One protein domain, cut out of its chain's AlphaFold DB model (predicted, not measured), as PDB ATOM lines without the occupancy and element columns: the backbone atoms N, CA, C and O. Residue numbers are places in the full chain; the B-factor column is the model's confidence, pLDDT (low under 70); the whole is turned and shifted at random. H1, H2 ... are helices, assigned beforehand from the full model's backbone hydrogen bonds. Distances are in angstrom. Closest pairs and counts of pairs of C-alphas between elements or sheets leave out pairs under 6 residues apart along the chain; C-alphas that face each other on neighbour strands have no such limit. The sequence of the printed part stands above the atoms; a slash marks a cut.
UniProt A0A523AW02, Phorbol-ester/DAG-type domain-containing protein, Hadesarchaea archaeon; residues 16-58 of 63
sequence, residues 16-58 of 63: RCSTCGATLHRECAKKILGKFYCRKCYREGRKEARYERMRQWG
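Overview. This is residues 16 to 58 of the 63 residues of the protein "Phorbol-ester/DAG-type domain-containing protein" of Hadesarchaea archaeon (UniProt A0A523AW02). A small body, made of a looped stretch, residues 16 to 25, the short helix H1, the link after it, residues 32 to 38, and residues 39 to 45 of the long helix H2, has an arm sticking out of it at residues 46 to 58, of which 46 to 57 belong to H2. That arm makes the length of the whole, a rod of 38 by 18 by 11 A. The printed part has 43 residues with two named helices, H1 then H2, and no named strand: all helix, and loose, with a radius of gyration of the C-alphas of 12.0 A.

Arrangement. H1, residues 26 to 31, and H2, residues 39 to 57, are apart, but only just: their closest C-alphas are 8.0 A from each other. A short link of 7 residues joins them. In both helices every O i to N i+4 pair is within hydrogen-bond range. Residues 46 to 58, of which 46 to 57 belong to H2, stand free.

Along the chain. H1 begins at C-alpha 26 (133.154, 119.207, 172.954). H2 runs 27.2 A from C-alpha 39 (122.712, 111.839, 173.329) to C-alpha 57 (124.728, 85.788, 165.951).

Size, cuts and confidence. The two C-alphas farthest apart, His 25 and Gly 58, are 38.4 A apart. The printed part has no cut. Residues 34, 57 and 58 have pLDDT under 70.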
ATOM      1  N   ARG A  16     129.456 119.544 165.964       90.44
ATOM      2  CA  ARG A  16     128.154 119.185 165.409       90.44
ATOM      3  C   ARG A  16     127.968 117.678 165.449       90.44
ATOM      4  O   ARG A  16     128.917 116.931 165.230       90.44
ATOM      5  N   CYS A  17     126.745 117.254 165.740       90.12
ATOM      6  CA  CYS A  17     126.357 115.860 165.652       90.12
ATOM      7  C   CYS A  17     126.496 115.385 164.200       90.12
ATOM      8  O   CYS A  17     125.847 115.962 163.330       90.12
ATOM      9  N   SER A  18     127.266 114.330 163.933       88.19
ATOM     10  CA  SER A  18     127.436 113.797 162.570       88.19
ATOM     11  C   SER A  18     126.142 113.239 161.966       88.19
ATOM     12  O   SER A  18     126.027 113.170 160.752       88.19
ATOM     13  N   THR A  19     125.163 112.865 162.796       89.06
ATOM     14  CA  THR A  19     123.885 112.294 162.336       89.06
ATOM     15  C   THR A  19     122.802 113.352 162.121       89.06
ATOM     16  O   THR A  19     122.080 113.294 161.137       89.06
ATOM     17  N   CYS A  20     122.651 114.305 163.048       90.19
ATOM     18  CA  CYS A  20     121.528 115.254 163.033       90.19
ATOM     19  C   CYS A  20     121.938 116.730 162.960       90.19
ATOM     20  O   CYS A  20     121.081 117.605 163.022       90.19
ATOM     21  N   GLY A  21     123.236 117.038 162.914       88.38
ATOM     22  CA  GLY A  21     123.743 118.413 162.836       88.38
ATOM     23  C   GLY A  21     123.612 119.244 164.119       88.38
ATOM     24  O   GLY A  21     124.072 120.384 164.150       88.38
ATOM     25  N   ALA A  22     123.035 118.691 165.192       88.44
ATOM     26  CA  ALA A  22     122.861 119.387 166.468       88.44
ATOM     27  C   ALA A  22     124.190 119.907 167.037       88.44
ATOM     28  O   ALA A  22     125.204 119.210 166.997       88.44
ATOM     29  N   THR A  23     124.178 121.114 167.602       90.12
ATOM     30  CA  THR A  23     125.384 121.746 168.158       90.12
ATOM     31  C   THR A  23     125.584 121.312 169.609       90.12
ATOM     32  O   THR A  23     124.636 121.258 170.391       90.12
ATOM     33  N   LEU A  24     126.815 120.953 169.971       90.50
ATOM     34  CA  LEU A  24     127.161 120.336 171.250       90.50
ATOM     35  C   LEU A  24     128.479 120.916 171.768       90.50
ATOM     36  O   LEU A  24     129.404 121.152 170.990       90.50
ATOM     37  N   HIS A  25     128.637 121.061 173.084       91.44
ATOM     38  CA  HIS A  25     129.973 121.288 173.647       91.44
ATOM     39  C   HIS A  25     130.869 120.070 173.378       91.44
ATOM     40  O   HIS A  25     130.411 118.927 173.454       91.44
ATOM     41  N   ARG A  26     132.167 120.295 173.127       87.44
ATOM     42  CA  ARG A  26     133.154 119.207 172.954       87.44
ATOM     43  C   ARG A  26     133.176 118.255 174.149       87.44
ATOM     44  O   ARG A  26     133.278 117.045 173.971       87.44
ATOM     45  N   GLU A  27     133.042 118.792 175.357       87.81
ATOM     46  CA  GLU A  27     132.988 118.008 176.592       87.81
ATOM     47  C   GLU A  27     131.709 117.176 176.696       87.81
ATOM     48  O   GLU A  27     131.756 116.000 177.059       87.81
ATOM     49  N   CYS A  28     130.568 117.760 176.315       87.88
ATOM     50  CA  CYS A  28     129.296 117.049 176.266       87.88
ATOM     51  C   CYS A  28     129.341 115.903 175.257       87.88
ATOM     52  O   CYS A  28     128.904 114.813 175.597       87.88
ATOM     53  N   ALA A  29     129.904 116.108 174.065       86.31
ATOM     54  CA  ALA A  29     130.076 115.036 173.085       86.31
ATOM     55  C   ALA A  29     130.998 113.923 173.625       86.31
ATOM     56  O   ALA A  29     130.618 112.753 173.639       86.31
ATOM     57  N   LYS A  30     132.164 114.277 174.193       85.44
ATOM     58  CA  LYS A  30     133.088 113.305 174.810       85.44
ATOM     59  C   LYS A  30     132.434 112.469 175.918       85.44
ATOM     60  O   LYS A  30     132.649 111.260 175.957       85.44
ATOM     61  N   LYS A  31     131.610 113.076 176.785       85.19
ATOM     62  CA  LYS A  31     130.909 112.369 177.878       85.19
ATOM     63  C   LYS A  31     129.975 111.260 177.393       85.19
ATOM     64  O   LYS A  31     129.713 110.323 178.137       85.19
ATOM     65  N   ILE A  32     129.460 111.357 176.172       80.62
ATOM     66  CA  ILE A  32     128.509 110.389 175.612       80.62
ATOM     67  C   ILE A  32     129.267 109.302 174.826       80.62
ATOM     68  O   ILE A  32     128.657 108.572 174.060       80.62
ATOM     69  N   LEU A  33     130.598 109.192 174.969       74.31
ATOM     70  CA  LEU A  33     131.489 108.281 174.221       74.31
ATOM     71  C   LEU A  33     131.496 108.495 172.690       74.31
ATOM     72  O   LEU A  33     132.359 107.966 171.995       74.31
ATOM     73  N   GLY A  34     130.599 109.326 172.156       69.75
ATOM     74  CA  GLY A  34     130.558 109.765 170.773       69.75
ATOM     75  C   GLY A  34     131.232 111.121 170.618       69.75
ATOM     76  O   GLY A  34     130.600 112.148 170.842       69.75
ATOM     77  N   LYS A  35     132.495 111.138 170.168       73.81
ATOM     78  CA  LYS A  35     133.295 112.364 169.931       73.81
ATOM     79  C   LYS A  35     132.569 113.435 169.089       73.81
ATOM     80  O   LYS A  35     132.942 114.603 169.162       73.81
ATOM     81  N   PHE A  36     131.532 113.037 168.349       84.00
ATOM     82  CA  PHE A  36     130.742 113.876 167.452       84.00
ATOM     83  C   PHE A  36     129.247 113.512 167.441       84.00
ATOM     84  O   PHE A  36     128.582 113.769 166.448       84.00
ATOM     85  N   TYR A  37     128.695 112.889 168.489       86.31
ATOM     86  CA  TYR A  37     127.277 112.486 168.504       86.31
ATOM     87  C   TYR A  37     126.513 113.104 169.674       86.31
ATOM     88  O   TYR A  37     127.027 113.231 170.785       86.31
ATOM     89  N   CYS A  38     125.252 113.470 169.435       88.50
ATOM     90  CA  CYS A  38     124.345 113.889 170.499       88.50
ATOM     91  C   CYS A  38     123.811 112.671 171.273       88.50
ATOM     92  O   CYS A  38     123.888 111.530 170.813       88.50
ATOM     93  N   ARG A  39     123.212 112.911 172.447       85.44
ATOM     94  CA  ARG A  39     122.712 111.839 173.329       85.44
ATOM     95  C   ARG A  39     121.671 110.944 172.645       85.44
ATOM     96  O   ARG A  39     121.668 109.741 172.896       85.44
ATOM     97  N   LYS A  40     120.810 111.520 171.799       87.56
ATOM     98  CA  LYS A  40     119.765 110.784 171.075       87.56
ATOM     99  C   LYS A  40     120.374 109.866 170.012       87.56
ATOM    100  O   LYS A  40     120.247 108.653 170.137       87.56
ATOM    101  N   CYS A  41     121.131 110.428 169.069       89.62
ATOM    102  CA  CYS A  41     121.753 109.665 167.984       89.62
ATOM    103  C   CYS A  41     122.730 108.604 168.504       89.62
ATOM    104  O   CYS A  41     122.747 107.491 167.995       89.62
ATOM    105  N   TYR A  42     123.489 108.899 169.567       88.06
ATOM    106  CA  TYR A  42     124.351 107.894 170.190       88.06
ATOM    107  C   TYR A  42     123.550 106.715 170.761       88.06
ATOM    108  O   TYR A  42     123.926 105.560 170.578       88.06
ATOM    109  N   ARG A  43     122.431 106.983 171.450       87.81
ATOM    110  CA  ARG A  43     121.568 105.930 172.008       87.81
ATOM    111  C   ARG A  43     120.951 105.072 170.904       87.81
ATOM    112  O   ARG A  43     120.906 103.853 171.058       87.81
ATOM    113  N   GLU A  44     120.490 105.699 169.827       89.00
ATOM    114  CA  GLU A  44     119.912 105.004 168.674       89.00
ATOM    115  C   GLU A  44     120.954 104.134 167.973       89.00
ATOM    116  O   GLU A  44     120.746 102.927 167.880       89.00
ATOM    117  N   GLY A  45     122.124 104.686 167.637       87.88
ATOM    118  CA  GLY A  45     123.211 103.915 167.028       87.88
ATOM    119  C   GLY A  45     123.665 102.738 167.898       87.88
ATOM    120  O   GLY A  45     123.934 101.651 167.396       87.88
ATOM    121  N   ARG A  46     123.671 102.892 169.231       86.56
ATOM    122  CA  ARG A  46     124.000 101.779 170.135       86.56
ATOM    123  C   ARG A  46     122.916 100.701 170.175       86.56
ATOM    124  O   ARG A  46     123.239  99.522 170.329       86.56
ATOM    125  N   LYS A  47     121.640 101.087 170.077       88.38
ATOM    126  CA  LYS A  47     120.514 100.146 169.990       88.38
ATOM    127  C   LYS A  47     120.582  99.367 168.681       88.38
ATOM    128  O   LYS A  47     120.425  98.151 168.708       88.38
ATOM    129  N   GLU A  48     120.861 100.055 167.583       86.00
ATOM    130  CA  GLU A  48     120.990  99.458 166.257       86.00
ATOM    131  C   GLU A  48     122.169  98.487 166.193       86.00
ATOM    132  O   GLU A  48     121.957  97.323 165.883       86.00
ATOM    133  N   ALA A  49     123.359  98.881 166.659       86.50
ATOM    134  CA  ALA A  49     124.518  97.987 166.743       86.50
ATOM    135  C   ALA A  49     124.257  96.743 167.620       86.50
ATOM    136  O   ALA A  49     124.755  95.651 167.347       86.50
ATOM    137  N   ARG A  50     123.459  96.882 168.690       86.12
ATOM    138  CA  ARG A  50     123.033  95.739 169.512       86.12
ATOM    139  C   ARG A  50     122.080  94.820 168.745       86.12
ATOM    140  O   ARG A  50     122.191  93.603 168.869       86.12
ATOM    141  N   TYR A  51     121.132  95.388 168.006       84.75
ATOM    142  CA  TYR A  51     120.163  94.629 167.222       84.75
ATOM    143  C   TYR A  51     120.822  93.935 166.025       84.75
ATOM    144  O   TYR A  51     120.558  92.763 165.782       84.75
ATOM    145  N   GLU A  52     121.749  94.607 165.347       85.38
ATOM    146  CA  GLU A  52     122.583  94.033 164.293       85.38
ATOM    147  C   GLU A  52     123.418  92.861 164.816       85.38
ATOM    148  O   GLU A  52     123.423  91.796 164.207       85.38
ATOM    149  N   ARG A  53     124.017  92.983 166.010       81.69
ATOM    150  CA  ARG A  53     124.709  91.857 166.659       81.69
ATOM    151  C   ARG A  53     123.775  90.678 166.941       81.69
ATOM    152  O   ARG A  53     124.173  89.537 166.735       81.69
ATOM    153  N   MET A  54     122.546  90.938 167.396       78.31
ATOM    154  CA  MET A  54     121.536  89.886 167.594       78.31
ATOM    155  C   MET A  54     121.115  89.226 166.276       78.31
ATOM    156  O   MET A  54     120.888  88.021 166.254       78.31
ATOM    157  N   ARG A  55     121.033  89.990 165.180       79.44
ATOM    158  CA  ARG A  55     120.782  89.448 163.837       79.44
ATOM    159  C   ARG A  55     121.944  88.595 163.335       79.44
ATOM    160  O   ARG A  55     121.701  87.555 162.743       79.44
ATOM    161  N   GLN A  56     123.179  89.027 163.582       76.50
ATOM    162  CA  GLN A  56     124.380  88.352 163.092       76.50
ATOM    163  C   GLN A  56     124.676  87.039 163.827       76.50
ATOM    164  O   GLN A  56     125.106  86.083 163.196       76.50
ATOM    165  N   TRP A  57     124.440  86.980 165.140       66.62
ATOM    166  CA  TRP A  57     124.728  85.788 165.951       66.62
ATOM    167  C   TRP A  57     123.512  84.885 166.185       66.62
ATOM    168  O   TRP A  57     123.663  83.802 166.746       66.62
ATOM    169  N   GLY A  58     122.316  85.316 165.767       60.16
ATOM    170  CA  GLY A  58     121.064  84.694 166.184       60.16
ATOM    171  C   GLY A  58     120.840  84.861 167.691       60.16
ATOM    172  O   GLY A  58     121.767  84.996 168.489       60.16
TER     173      GLY A  58